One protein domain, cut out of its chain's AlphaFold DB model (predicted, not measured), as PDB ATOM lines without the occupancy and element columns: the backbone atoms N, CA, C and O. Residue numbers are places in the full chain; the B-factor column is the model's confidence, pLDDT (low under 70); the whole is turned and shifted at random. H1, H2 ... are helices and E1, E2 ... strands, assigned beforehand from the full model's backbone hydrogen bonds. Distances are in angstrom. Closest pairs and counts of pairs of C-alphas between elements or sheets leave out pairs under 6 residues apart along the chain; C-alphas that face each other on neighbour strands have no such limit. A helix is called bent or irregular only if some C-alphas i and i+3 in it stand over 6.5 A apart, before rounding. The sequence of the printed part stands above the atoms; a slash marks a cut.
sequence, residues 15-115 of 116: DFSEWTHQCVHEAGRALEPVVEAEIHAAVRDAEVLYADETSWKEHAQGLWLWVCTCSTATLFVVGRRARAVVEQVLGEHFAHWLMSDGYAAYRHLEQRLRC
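Overview. This is residues 15 to 115 of the 116 residues of the protein "Transposase" of Thiorhodococcus minor (UniProt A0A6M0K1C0). A strongly twisted sheet of five strands has H1b and H2 over one face, and from this body the first part of the long bent helix H1, residues 15 to 34, sticks out as a free arm. The hairpins of E1, E2 and E3 make the larger part of the sheet, while the short E4 and E5 extend it beside E1. The printed part has 101 residues, with three named helices and five named strands in the order H1 E1 E2 E3 H2 E4 H3 E5. The mixed sheet has the order E3 E2 E1 E4 E5, and the class is mixed, helices and strands. The whole is only just compact, close to loose, with a radius of gyration of the C-alphas of 15.2 A, and is elongated, spanning 51 by 31 by 22 A.

Arrangement. E1, residues 48 to 58, E2, residues 61 to 69, and E3, residues 74 to 79, form a meander, each strand the antiparallel neighbour of the one before, with N 54 and O 65 at 3.0 A and N 66 and O 77 at 2.8 A. E1 bends by 53 degrees at residue 55. E4, residues 97 to 100, is parallel to E1, with N 49 and O 97 at 2.8 A. E5, residues 112 to 114, is parallel to E4, with N 113 and O 98 at 2.8 A. H1, residues 15 to 44, was assigned as one helix by its hydrogen bonds but is bent, C-alphas 30 and 33 being 7.2 A apart; its arms H1a, residues 15 to 30, and H1b, residues 33 to 44, stand at a steep tilt of 61 degrees. H1a is not on the sheet. H1b, at a height of 8.5 A over the sheet, runs across the strands, at 78 degrees to E3 on the local plane; the closest C-alphas of the two are those of Ile 39 and Leu 75, 6.7 A. H2, residues 83 to 90, is on the same face at a height of 8.3 A, over E2 and only just slantwise to it, at 32 degrees on the local plane. With these helices on one face, the sheet makes two layers. H1b touches H2 with residues 40 to 44 alone, about perpendicular at 81 degrees; the closest C-alphas are those of Arg 44 and Leu 90, 5.4 A. H3, residues 104 to 108, touches H2, the closest C-alphas being those of Ala 105 and Arg 83, 4.5 A, and only grazes the sheet with residue 106. H3 is irregular, with C-alphas 105 and 108 at 7.3 A. E3, H2 and E4 are a split strand-helix-strand unit, two strands running the same way with E2 and E1 between them; E4, H3 and E5 are a strand-helix-strand unit of parallel neighbours, and both crossovers are right-handed. Every O i to N i+4 pair is within hydrogen-bond range in H1a and H2, against 7 of 8 in H1b and 0 of 1 in H3, where 1 of 2 O i to N i+3 pairs is.

Along the chain. E1 is 30.5 A long from first to last C-alpha, E2 25.2 A and E3 16.1 A. H1a, 22.4 A long, begins at C-alpha 15 (20.854, 141.632, 179.281), and H1b is 16.1 A long. E5 ends at C-alpha 114 (22.115, 167.049, 139.385).

Size, cuts and confidence. The C-alphas farthest apart, those of Asp 15 and Glu 110, are 51.6 A apart. The printed part has no cut and no long link. The mean pLDDT of the printed part is 91.5, and residues 15 to 16 are under 70.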
ATOM      1  N   ASP A  15      21.161 140.242 178.915       63.88
ATOM      2  CA  ASP A  15      20.854 141.632 179.281       63.88
ATOM      3  C   ASP A  15      21.569 142.647 178.368       63.88
ATOM      4  O   ASP A  15      21.222 143.827 178.327       63.88
ATOM      5  N   PHE A  16      22.590 142.208 177.624       68.19
ATOM      6  CA  PHE A  16      23.452 143.089 176.835       68.19
ATOM      7  C   PHE A  16      22.749 143.699 175.610       68.19
ATOM      8  O   PHE A  16      22.933 144.885 175.314       68.19
ATOM      9  N   SER A  17      21.928 142.918 174.896       72.19
ATOM     10  CA  SER A  17      21.180 143.420 173.735       72.19
ATOM     11  C   SER A  17      20.096 144.408 174.155       72.19
ATOM     12  O   SER A  17      19.969 145.471 173.554       72.19
ATOM     13  N   GLU A  18      19.356 144.092 175.219       78.75
ATOM     14  CA  GLU A  18      18.312 144.965 175.760       78.75
ATOM     15  C   GLU A  18      18.905 146.290 176.259       78.75
ATOM     16  O   GLU A  18      18.398 147.365 175.938       78.75
ATOM     17  N   TRP A  19      20.053 146.224 176.936       80.94
ATOM     18  CA  TRP A  19      20.774 147.410 177.386       80.94
ATOM     19  C   TRP A  19      21.269 148.282 176.226       80.94
ATOM     20  O   TRP A  19      21.091 149.499 176.249       80.94
ATOM     21  N   THR A  20      21.825 147.678 175.172       85.94
ATOM     22  CA  THR A  20      22.275 148.426 173.986       85.94
ATOM     23  C   THR A  20      21.106 149.158 173.322       85.94
ATOM     24  O   THR A  20      21.221 150.340 172.993       85.94
ATOM     25  N   HIS A  21      19.951 148.499 173.178       87.19
ATOM     26  CA  HIS A  21      18.740 149.134 172.659       87.19
ATOM     27  C   HIS A  21      18.268 150.298 173.541       87.19
ATOM     28  O   HIS A  21      17.941 151.360 173.008       87.19
ATOM     29  N   GLN A  22      18.265 150.130 174.866       89.06
ATOM     30  CA  GLN A  22      17.906 151.182 175.820       89.06
ATOM     31  C   GLN A  22      18.819 152.409 175.668       89.06
ATOM     32  O   GLN A  22      18.323 153.529 175.535       89.06
ATOM     33  N   CYS A  23      20.139 152.202 175.625       92.94
ATOM     34  CA  CYS A  23      21.110 153.284 175.488       92.94
ATOM     35  C   CYS A  23      20.929 154.071 174.188       92.94
ATOM     36  O   CYS A  23      20.971 155.300 174.212       92.94
ATOM     37  N   VAL A  24      20.679 153.388 173.065       92.31
ATOM     38  CA  VAL A  24      20.413 154.055 171.781       92.31
ATOM     39  C   VAL A  24      19.144 154.908 171.857       92.31
ATOM     40  O   VAL A  24      19.152 156.050 171.403       92.31
ATOM     41  N   HIS A  25      18.073 154.405 172.479       92.19
ATOM     42  CA  HIS A  25      16.834 155.173 172.631       92.19
ATOM     43  C   HIS A  25      16.997 156.384 173.555       92.19
ATOM     44  O   HIS A  25      16.453 157.449 173.274       92.19
ATOM     45  N   GLU A  26      17.722 156.243 174.665       94.81
ATOM     46  CA  GLU A  26      17.985 157.353 175.587       94.81
ATOM     47  C   GLU A  26      18.856 158.433 174.947       94.81
ATOM     48  O   GLU A  26      18.522 159.612 175.045       94.81
ATOM     49  N   ALA A  27      19.912 158.033 174.235       94.38
ATOM     50  CA  ALA A  27      20.742 158.955 173.470       94.38
ATOM     51  C   ALA A  27      19.928 159.674 172.385       94.38
ATOM     52  O   ALA A  27      20.034 160.890 172.254       94.38
ATOM     53  N   GLY A  28      19.067 158.949 171.662       92.56
ATOM     54  CA  GLY A  28      18.168 159.533 170.665       92.56
ATOM     55  C   GLY A  28      17.256 160.608 171.258       92.56
ATOM     56  O   GLY A  28      17.222 161.725 170.752       92.56
ATOM     57  N   ARG A  29      16.596 160.318 172.387       94.06
ATOM     58  CA  ARG A  29      15.750 161.300 173.096       94.06
ATOM     59  C   ARG A  29      16.531 162.513 173.598       94.06
ATOM     60  O   ARG A  29      16.025 163.626 173.566       94.06
ATOM     61  N   ALA A  30      17.757 162.313 174.076       96.00
ATOM     62  CA  ALA A  30      18.597 163.415 174.541       96.00
ATOM     63  C   ALA A  30      19.051 164.336 173.392       96.00
ATOM     64  O   ALA A  30      19.235 165.532 173.611       96.00
ATOM     65  N   LEU A  31      19.222 163.787 172.184       94.88
ATOM     66  CA  LEU A  31      19.640 164.527 170.992       94.88
ATOM     67  C   LEU A  31      18.478 165.168 170.225       94.88
ATOM     68  O   LEU A  31      18.722 166.107 169.474       94.88
ATOM     69  N   GLU A  32      17.241 164.714 170.424       94.62
ATOM     70  CA  GLU A  32      16.033 165.248 169.776       94.62
ATOM     71  C   GLU A  32      15.978 166.791 169.716       94.62
ATOM     72  O   GLU A  32      15.868 167.316 168.609       94.62
ATOM     73  N   PRO A  33      16.155 167.561 170.814       95.38
ATOM     74  CA  PRO A  33      16.111 169.024 170.735       95.38
ATOM     75  C   PRO A  33      17.231 169.629 169.876       95.38
ATOM     76  O   PRO A  33      17.017 170.652 169.229       95.38
ATOM     77  N   VAL A  34      18.413 169.006 169.846       95.88
ATOM     78  CA  VAL A  34      19.540 169.453 169.010       95.88
ATOM     79  C   VAL A  34      19.245 169.171 167.539       95.88
ATOM     80  O   VAL A  34      19.517 170.008 166.682       95.88
ATOM     81  N   VAL A  35      18.652 168.013 167.236       95.00
ATOM     82  CA  VAL A  35      18.249 167.662 165.871       95.00
ATOM     83  C   VAL A  35      17.189 168.644 165.367       95.00
ATOM     84  O   VAL A  35      17.398 169.284 164.336       95.00
ATOM     85  N   GLU A  36      16.101 168.812 166.120       92.81
ATOM     86  CA  GLU A  36      14.954 169.650 165.749       92.81
ATOM     87  C   GLU A  36      15.308 171.139 165.619       92.81
ATOM     88  O   GLU A  36      14.780 171.821 164.741       92.81
ATOM     89  N   ALA A  37      16.207 171.655 166.462       92.75
ATOM     90  CA  ALA A  37      16.586 173.065 166.429       92.75
ATOM     91  C   ALA A  37      17.820 173.330 165.557       92.75
ATOM     92  O   ALA A  37      17.755 174.103 164.604       92.75
ATOM     93  N   GLU A  38      18.957 172.713 165.880       96.06
ATOM     94  CA  GLU A  38      20.258 173.098 165.323       96.06
ATOM     95  C   GLU A  38      20.525 172.425 163.977       96.06
ATOM     96  O   GLU A  38      20.908 173.091 163.014       96.06
ATOM     97  N   ILE A  39      20.288 171.114 163.878       96.56
ATOM     98  CA  ILE A  39      20.564 170.359 162.648       96.56
ATOM     99  C   ILE A  39      19.588 170.757 161.541       96.56
ATOM    100  O   ILE A  39      20.009 171.001 160.410       96.56
ATOM    101  N   HIS A  40      18.299 170.882 161.860       95.25
ATOM    102  CA  HIS A  40      17.313 171.375 160.900       95.25
ATOM    103  C   HIS A  40      17.619 172.802 160.430       95.25
ATOM    104  O   HIS A  40      17.502 173.070 159.234       95.25
ATOM    105  N   ALA A  41      18.046 173.703 161.322       94.81
ATOM    106  CA  ALA A  41      18.468 175.044 160.920       94.81
ATOM    107  C   ALA A  41      19.688 174.996 159.986       94.81
ATOM    108  O   ALA A  41      19.653 175.584 158.911       94.81
ATOM    109  N   ALA A  42      20.721 174.223 160.334       95.81
ATOM    110  CA  ALA A  42      21.926 174.086 159.514       95.81
ATOM    111  C   ALA A  42      21.648 173.507 158.115       95.81
ATOM    112  O   ALA A  42      22.293 173.901 157.146       95.81
ATOM    113  N   VAL A  43      20.692 172.581 157.998       95.62
ATOM    114  CA  VAL A  43      20.255 172.020 156.709       95.62
ATOM    115  C   VAL A  43      19.480 173.046 155.883       95.62
ATOM    116  O   VAL A  43      19.682 173.124 154.673       95.62
ATOM    117  N   ARG A  44      18.598 173.829 156.513       95.06
ATOM    118  CA  ARG A  44      17.753 174.814 155.816       95.06
ATOM    119  C   ARG A  44      18.524 176.058 155.378       95.06
ATOM    120  O   ARG A  44      18.227 176.572 154.305       95.06
ATOM    121  N   ASP A  45      19.533 176.470 156.142       94.62
ATOM    122  CA  ASP A  45      20.402 177.618 155.838       94.62
ATOM    123  C   ASP A  45      21.628 177.242 154.979       94.62
ATOM    124  O   ASP A  45      22.474 178.087 154.673       94.62
ATOM    125  N   ALA A  46      21.772 175.970 154.595       95.19
ATOM    126  CA  ALA A  46      22.904 175.519 153.794       95.19
ATOM    127  C   ALA A  46      22.871 176.131 152.385       95.19
ATOM    128  O   ALA A  46      21.953 175.868 151.614       95.19
ATOM    129  N   GLU A  47      23.930 176.856 152.005       95.06
ATOM    130  CA  GLU A  47      24.080 177.423 150.653       95.06
ATOM    131  C   GLU A  47      24.047 176.344 149.557       95.06
ATOM    132  O   GLU A  47      23.477 176.548 148.482       95.06
ATOM    133  N   VAL A  48      24.647 175.186 149.847       95.56
ATOM    134  CA  VAL A  48      24.566 173.981 149.023       95.56
ATOM    135  C   VAL A  48      24.239 172.799 149.924       95.56
ATOM    136  O   VAL A  48      25.017 172.453 150.819       95.56
ATOM    137  N   LEU A  49      23.105 172.162 149.658       96.94
ATOM    138  CA  LEU A  49      22.669 170.940 150.315       96.94
ATOM    139  C   LEU A  49      22.778 169.764 149.347       96.94
ATOM    140  O   LEU A  49      22.377 169.862 148.188       96.94
ATOM    141  N   TYR A  50      23.278 168.635 149.830       96.19
ATOM    142  CA  TYR A  50      23.321 167.379 149.089       96.19
ATOM    143  C   TYR A  50      22.261 166.444 149.657       96.19
ATOM    144  O   TYR A  50      22.242 166.206 150.867       96.19
ATOM    145  N   ALA A  51      21.386 165.926 148.800       95.50
ATOM    146  CA  ALA A  51      20.338 165.002 149.198       95.50
ATOM    147  C   ALA A  51      20.381 163.701 148.394       95.50
ATOM    148  O   ALA A  51      20.605 163.719 147.182       95.50
ATOM    149  N   ASP A  52      20.148 162.594 149.093       94.88
ATOM    150  CA  ASP A  52      20.046 161.247 148.532       94.88
ATOM    151  C   ASP A  52      18.975 160.436 149.275       94.88
ATOM    152  O   ASP A  52      18.705 160.672 150.460       94.88
ATOM    153  N   GLU A  53      18.369 159.464 148.592       93.62
ATOM    154  CA  GLU A  53      17.403 158.541 149.181       93.62
ATOM    155  C   GLU A  53      17.729 157.086 148.855       93.62
ATOM    156  O   GLU A  53      17.569 156.611 147.729       93.62
ATOM    157  N   THR A  54      18.049 156.312 149.886       93.06
ATOM    158  CA  THR A  54      18.302 154.876 149.748       93.06
ATOM    159  C   THR A  54      17.118 154.067 150.278       93.06
ATOM    160  O   THR A  54      16.531 154.381 151.316       93.06
ATOM    161  N   SER A  55      16.734 153.004 149.564       93.00
ATOM    162  CA  SER A  55      15.639 152.126 149.995       93.00
ATOM    163  C   SER A  55      15.941 151.479 151.350       93.00
ATOM    164  O   SER A  55      17.000 150.876 151.520       93.00
ATOM    165  N   TRP A  56      14.981 151.522 152.270       91.31
ATOM    166  CA  TRP A  56      15.085 150.987 153.624       91.31
ATOM    167  C   TRP A  56      13.865 150.122 153.948       91.31
ATOM    168  O   TRP A  56      12.732 150.594 153.924       91.31
ATOM    169  N   LYS A  57      14.057 148.836 154.249       89.38
ATOM    170  CA  LYS A  57      12.943 147.948 154.617       89.38
ATOM    171  C   LYS A  57      12.888 147.779 156.124       89.38
ATOM    172  O   LYS A  57      13.818 147.234 156.708       89.38
ATOM    173  N   GLU A  58      11.770 148.159 156.723       89.50
ATOM    174  CA  GLU A  58      11.522 147.990 158.152       89.50
ATOM    175  C   GLU A  58      10.245 147.172 158.350       89.50
ATOM    176  O   GLU A  58       9.199 147.521 157.815       89.50
ATOM    177  N   HIS A  59      10.328 146.040 159.056       86.88
ATOM    178  CA  HIS A  59       9.182 145.150 159.316       86.88
ATOM    179  C   HIS A  59       8.310 144.852 158.072       86.88
ATOM    180  O   HIS A  59       7.084 144.888 158.126       86.88
ATOM    181  N   ALA A  60       8.960 144.560 156.938       87.00
ATOM    182  CA  ALA A  60       8.342 144.336 155.622       87.00
ATOM    183  C   ALA A  60       7.637 145.554 154.982       87.00
ATOM    184  O   ALA A  60       7.051 145.427 153.907       87.00
ATOM    185  N   GLN A  61       7.752 146.743 155.573       88.19
ATOM    186  CA  GLN A  61       7.314 148.003 154.984       88.19
ATOM    187  C   GLN A  61       8.450 148.630 154.169       88.19
ATOM    188  O   GLN A  61       9.602 148.676 154.601       88.19
ATOM    189  N   GLY A  62       8.126 149.093 152.960       88.62
ATOM    190  CA  GLY A  62       9.060 149.833 152.114       88.62
ATOM    191  C   GLY A  62       9.136 151.290 152.554       88.62
ATOM    192  O   GLY A  62       8.211 152.059 152.294       88.62
ATOM    193  N   LEU A  63      10.238 151.654 153.199       94.62
ATOM    194  CA  LEU A  63      10.594 153.014 153.582       94.62
ATOM    195  C   LEU A  63      11.857 153.449 152.828       94.62
ATOM    196  O   LEU A  63      12.454 152.695 152.055       94.62
ATOM    197  N   TRP A  64      12.221 154.709 153.003       95.12
ATOM    198  CA  TRP A  64      13.425 155.307 152.454       95.12
ATOM    199  C   TRP A  64      14.163 156.023 153.568       95.12
ATOM    200  O   TRP A  64      13.551 156.729 154.374       95.12
ATOM    201  N   LEU A  65      15.472 155.811 153.593       95.50
ATOM    202  CA  LEU A  65      16.390 156.612 154.373       95.50
ATOM    203  C   LEU A  65      16.782 157.810 153.515       95.50
ATOM    204  O   LEU A  65      17.458 157.662 152.499       95.50
ATOM    205  N   TRP A  66      16.322 158.975 153.937       96.06
ATOM    206  CA  TRP A  66      16.676 160.263 153.375       96.06
ATOM    207  C   TRP A  66      17.929 160.764 154.072       96.06
ATOM    208  O   TRP A  66      17.981 160.799 155.303       96.06
ATOM    209  N   VAL A  67      18.918 161.160 153.284       96.38
ATOM    210  CA  VAL A  67      20.161 161.754 153.768       96.38
ATOM    211  C   VAL A  67      20.236 163.164 153.215       96.38
ATOM    212  O   VAL A  67      20.199 163.351 152.003       96.38
ATOM    213  N   CYS A  68      20.331 164.160 154.091       96.44
ATOM    214  CA  CYS A  68      20.547 165.553 153.715       96.44
ATOM    215  C   CYS A  68      21.809 166.051 154.411       96.44
ATOM    216  O   CYS A  68      21.870 166.065 155.637       96.44
ATOM    217  N   THR A  69      22.827 166.434 153.648       97.19
ATOM    218  CA  THR A  69      24.140 166.795 154.189       97.19
ATOM    219  C   THR A  69      24.631 168.124 153.635       97.19
ATOM    220  O   THR A  69      24.434 168.441 152.461       97.19
ATOM    221  N   CYS A  70      25.258 168.914 154.498       96.31
ATOM    222  CA  CYS A  70      25.959 170.148 154.169       96.31
ATOM    223  C   CYS A  70      27.345 170.138 154.841       96.31
ATOM    224  O   CYS A  70      27.774 169.133 155.407       96.31
ATOM    225  N   SER A  71      28.075 171.252 154.784       96.19
ATOM    226  CA  SER A  71      29.435 171.340 155.336       96.19
ATOM    227  C   SER A  71      29.514 171.165 156.858       96.19
ATOM    228  O   SER A  71      30.574 170.803 157.366       96.19
ATOM    229  N   THR A  72      28.426 171.428 157.585       96.06
ATOM    230  CA  THR A  72      28.407 171.463 159.057       96.06
ATOM    231  C   THR A  72      27.498 170.416 159.692       96.06
ATOM    232  O   THR A  72      27.682 170.102 160.867       96.06
ATOM    233  N   ALA A  73      26.537 169.861 158.951       96.81
ATOM    234  CA  ALA A  73      25.528 168.966 159.500       96.81
ATOM    235  C   ALA A  73      25.092 167.886 158.503       96.81
ATOM    236  O   ALA A  73      25.152 168.057 157.287       96.81
ATOM    237  N   THR A  74      24.630 166.756 159.038       97.06
ATOM    238  CA  THR A  74      23.955 165.707 158.267       97.06
ATOM    239  C   THR A  74      22.703 165.270 159.008       97.06
ATOM    240  O   THR A  74      22.768 164.901 160.179       97.06
ATOM    241  N   LEU A  75      21.574 165.311 158.311       96.81
ATOM    242  CA  LEU A  75      20.268 164.903 158.795       96.81
ATOM    243  C   LEU A  75      19.853 163.599 158.116       96.81
ATOM    244  O   LEU A  75      19.895 163.479 156.890       96.81
ATOM    245  N   PHE A  76      19.414 162.647 158.934       95.31
ATOM    246  CA  PHE A  76      18.853 161.378 158.493       95.31
ATOM    247  C   PHE A  76      17.370 161.335 158.838       95.31
ATOM    248  O   PHE A  76      17.000 161.561 159.988       95.31
ATOM    249  N   VAL A  77      16.524 161.006 157.862       95.06
ATOM    250  CA  VAL A  77      15.080 160.839 158.078       95.06
ATOM    251  C   VAL A  77      14.629 159.520 157.476       95.06
ATOM    252  O   VAL A  77      14.878 159.243 156.308       95.06
ATOM    253  N   VAL A  78      13.929 158.703 158.259       94.00
ATOM    254  CA  VAL A  78      13.267 157.499 157.746       94.00
ATOM    255  C   VAL A  78      11.817 157.846 157.446       94.00
ATOM    256  O   VAL A  78      11.074 158.287 158.319       94.00
ATOM    257  N   GLY A  79      11.397 157.658 156.197       93.31
ATOM    258  CA  GLY A  79      10.050 158.025 155.783       93.31
ATOM    259  C   GLY A  79       9.639 157.434 154.445       93.31
ATOM    260  O   GLY A  79      10.348 156.644 153.824       93.31
ATOM    261  N   ARG A  80       8.453 157.819 153.971       92.56
ATOM    262  CA  ARG A  80       7.979 157.443 152.629       92.56
ATOM    263  C   ARG A  80       8.823 158.137 151.559       92.56
ATOM    264  O   ARG A  80       9.300 159.243 151.782       92.56
ATOM    265  N   ARG A  81       8.913 157.558 150.356       92.56
ATOM    266  CA  ARG A  81       9.551 158.206 149.193       92.56
ATOM    267  C   ARG A  81       8.681 159.306 148.569       92.56
ATOM    268  O   ARG A  81       8.270 159.206 147.412       92.56
ATOM    269  N   ALA A  82       8.334 160.333 149.335       92.25
ATOM    270  CA  ALA A  82       7.369 161.352 148.943       92.25
ATOM    271  C   ALA A  82       7.914 162.775 149.092       92.25
ATOM    272  O   ALA A  82       8.708 163.062 149.982       92.25
ATOM    273  N   ARG A  83       7.378 163.684 148.269       91.62
ATOM    274  CA  ARG A  83       7.632 165.130 148.346       91.62
ATOM    275  C   ARG A  83       7.378 165.713 149.740       91.62
ATOM    276  O   ARG A  83       8.126 166.580 150.159       91.62
ATOM    277  N   ALA A  84       6.390 165.194 150.467       92.94
ATOM    278  CA  ALA A  84       6.078 165.655 151.819       92.94
ATOM    279  C   ALA A  84       7.275 165.553 152.787       92.94
ATOM    280  O   ALA A  84       7.424 166.404 153.653       92.94
ATOM    281  N   VAL A  85       8.153 164.550 152.626       93.50
ATOM    282  CA  VAL A  85       9.363 164.429 153.460       93.50
ATOM    283  C   VAL A  85      10.367 165.530 153.117       93.50
ATOM    284  O   VAL A  85      10.954 166.128 154.012       93.50
ATOM    285  N   VAL A  86      10.510 165.855 151.830       92.88
ATOM    286  CA  VAL A  86      11.358 166.964 151.370       92.88
ATOM    287  C   VAL A  86      10.870 168.294 151.948       92.88
ATOM    288  O   VAL A  86      11.672 169.049 152.483       92.88
ATOM    289  N   GLU A  87       9.564 168.559 151.898       92.75
ATOM    290  CA  GLU A  87       8.961 169.785 152.445       92.75
ATOM    291  C   GLU A  87       9.108 169.871 153.970       92.75
ATOM    292  O   GLU A  87       9.384 170.940 154.507       92.75
ATOM    293  N   GLN A  88       8.997 168.746 154.684       92.81
ATOM    294  CA  GLN A  88       9.250 168.700 156.125       92.81
ATOM    295  C   GLN A  88      10.714 169.044 156.459       92.81
ATOM    296  O   GLN A  88      10.987 169.815 157.385       92.81
ATOM    297  N   VAL A  89      11.662 168.479 155.708       93.19
ATOM    298  CA  VAL A  89      13.097 168.673 155.946       93.19
ATOM    299  C   VAL A  89      13.529 170.092 155.577       93.19
ATOM    300  O   VAL A  89      14.075 170.807 156.421       93.19
ATOM    301  N   LEU A  90      13.238 170.521 154.349       92.12
ATOM    302  CA  LEU A  90      13.708 171.792 153.793       92.12
ATOM    303  C   LEU A  90      12.837 172.993 154.184       92.12
ATOM    304  O   LEU A  90      13.272 174.133 154.058       92.12
ATOM    305  N   GLY A  91      11.627 172.748 154.687       88.19
ATOM    306  CA  GLY A  91      10.625 173.786 154.899       88.19
ATOM    307  C   GLY A  91       9.939 174.205 153.595       88.19
ATOM    308  O   GLY A  91      10.203 173.681 152.515       88.19
ATOM    309  N   GLU A  92       9.032 175.176 153.702       81.19
ATOM    310  CA  GLU A  92       8.224 175.647 152.568       81.19
ATOM    311  C   GLU A  92       9.037 176.432 151.525       81.19
ATOM    312  O   GLU A  92       8.673 176.457 150.352       81.19
ATOM    313  N   HIS A  93      10.138 177.069 151.942       79.19
ATOM    314  CA  HIS A  93      10.908 178.005 151.120       79.19
ATOM    315  C   HIS A  93      12.412 177.714 151.215       79.19
ATOM    316  O   HIS A  93      13.141 178.390 151.935       79.19
ATOM    317  N   PHE A  94      12.887 176.715 150.470       87.19
ATOM    318  CA  PHE A  94      14.322 176.466 150.318       87.19
ATOM    319  C   PHE A  94      14.875 177.280 149.144       87.19
ATOM    320  O   PHE A  94      14.599 176.978 147.982       87.19
ATOM    321  N   ALA A  95      15.627 178.335 149.456       87.69
ATOM    322  CA  ALA A  95      16.117 179.317 148.484       87.69
ATOM    323  C   ALA A  95      17.589 179.111 148.072       87.69
ATOM    324  O   ALA A  95      18.171 179.995 147.441       87.69
ATOM    325  N   HIS A  96      18.178 177.970 148.436       93.31
ATOM    326  CA  HIS A  96      19.578 177.625 148.201       93.31
ATOM    327  C   HIS A  96      19.724 176.469 147.199       93.31
ATOM    328  O   HIS A  96      18.734 175.933 146.692       93.31
ATOM    329  N   TRP A  97      20.961 176.065 146.901       95.38
ATOM    330  CA  TRP A  97      21.229 175.021 145.916       95.38
ATOM    331  C   TRP A  97      21.029 173.624 146.490       95.38
ATOM    332  O   TRP A  97      21.643 173.256 147.487       95.38
ATOM    333  N   LEU A  98      20.236 172.803 145.800       95.25
ATOM    334  CA  LEU A  98      20.100 171.382 146.107       95.25
ATOM    335  C   LEU A  98      20.805 170.518 145.055       95.25
ATOM    336  O   LEU A  98      20.397 170.509 143.895       95.25
ATOM    337  N   MET A  99      21.797 169.733 145.463       95.12
ATOM    338  CA  MET A  99      22.384 168.651 144.668       95.12
ATOM    339  C   MET A  99      21.665 167.329 144.972       95.12
ATOM    340  O   MET A  99      21.575 166.933 146.129       95.12
ATOM    341  N   SER A 100      21.166 166.641 143.943       93.56
ATOM    342  CA  SER A 100      20.498 165.330 144.075       93.56
ATOM    343  C   SER A 100      20.625 164.491 142.796       93.56
ATOM    344  O   SER A 100      21.081 164.981 141.761       93.56
ATOM    345  N   ASP A 101      20.154 163.244 142.827       89.19
ATOM    346  CA  ASP A 101      20.024 162.365 141.652       89.19
ATOM    347  C   ASP A 101      18.929 162.815 140.648       89.19
ATOM    348  O   ASP A 101      18.750 162.227 139.580       89.19
ATOM    349  N   GLY A 102      18.184 163.884 140.961       85.56
ATOM    350  CA  GLY A 102      17.119 164.414 140.112       85.56
ATOM    351  C   GLY A 102      15.759 163.727 140.276       85.56
ATOM    352  O   GLY A 102      14.894 163.883 139.396       85.56
ATOM    353  N   TYR A 103      15.532 163.011 141.383       88.81
ATOM    354  CA  TYR A 103      14.233 162.439 141.720       88.81
ATOM    355  C   TYR A 103      13.088 163.467 141.628       88.81
ATOM    356  O   TYR A 103      13.228 164.669 141.871       88.81
ATOM    357  N   ALA A 104      11.901 162.988 141.231       90.00
ATOM    358  CA  ALA A 104      10.750 163.835 140.933       90.00
ATOM    359  C   ALA A 104      10.271 164.662 142.135       90.00
ATOM    360  O   ALA A 104       9.734 165.752 141.930       90.00
ATOM    361  N   ALA A 105      10.499 164.184 143.364       90.00
ATOM    362  CA  ALA A 105      10.132 164.909 144.576       90.00
ATOM    363  C   ALA A 105      10.791 166.289 144.647       90.00
ATOM    364  O   ALA A 105      10.137 167.227 145.082       90.00
ATOM    365  N   TYR A 106      12.008 166.453 144.126       90.62
ATOM    366  CA  TYR A 106      12.731 167.726 144.150       90.62
ATOM    367  C   TYR A 106      12.293 168.712 143.061       90.62
ATOM    368  O   TYR A 106      12.657 169.881 143.107       90.62
ATOM    369  N   ARG A 107      11.491 168.295 142.069       90.31
ATOM    370  CA  ARG A 107      11.233 169.086 140.845       90.31
ATOM    371  C   ARG A 107      10.480 170.409 141.042       90.31
ATOM    372  O   ARG A 107      10.403 171.194 140.099       90.31
ATOM    373  N   HIS A 108       9.964 170.661 142.236       89.50
ATOM    374  CA  HIS A 108       9.331 171.924 142.603       89.50
ATOM    375  C   HIS A 108      10.333 172.996 143.068       89.50
ATOM    376  O   HIS A 108       9.987 174.169 143.059       89.50
ATOM    377  N   LEU A 109      11.566 172.619 143.429       89.75
ATOM    378  CA  LEU A 109      12.605 173.542 143.904       89.75
ATOM    379  C   LEU A 109      13.339 174.195 142.737       89.75
ATOM    380  O   LEU A 109      13.825 173.487 141.865       89.75
ATOM    381  N   GLU A 110      13.476 175.510 142.692       87.88
ATOM    382  CA  GLU A 110      14.028 176.179 141.505       87.88
ATOM    383  C   GLU A 110      15.530 175.909 141.300       87.88
ATOM    384  O   GLU A 110      15.965 175.585 140.193       87.88
ATOM    385  N   GLN A 111      16.316 175.972 142.377       91.94
ATOM    386  CA  GLN A 111      17.778 175.886 142.351       91.94
ATOM    387  C   GLN A 111      18.258 174.452 142.585       91.94
ATOM    388  O   GLN A 111      18.439 174.003 143.718       91.94
ATOM    389  N   ARG A 112      18.459 173.703 141.498       92.50
ATOM    390  CA  ARG A 112      18.887 172.300 141.579       92.50
ATOM    391  C   ARG A 112      20.084 172.002 140.705       92.50
ATOM    392  O   ARG A 112      20.067 172.258 139.502       92.50
ATOM    393  N   LEU A 113      21.046 171.335 141.315       91.62
ATOM    394  CA  LEU A 113      22.148 170.651 140.670       91.62
ATOM    395  C   LEU A 113      21.807 169.159 140.594       91.62
ATOM    396  O   LEU A 113      21.078 168.623 141.434       91.62
ATOM    397  N   ARG A 114      22.292 168.491 139.551       87.00
ATOM    398  CA  ARG A 114      22.115 167.049 139.385       87.00
ATOM    399  C   ARG A 114      23.457 166.400 139.122       87.00
ATOM    400  O   ARG A 114      24.278 166.981 138.410       87.00
ATOM    401  N   CYS A 115      23.644 165.198 139.654       76.81
ATOM    402  CA  CYS A 115      24.703 164.321 139.172       76.81
ATOM    403  C   CYS A 115      24.480 164.050 137.671       76.81
ATOM    404  O   CYS A 115      23.340 163.841 137.245       76.81
TER     405      CYS A 115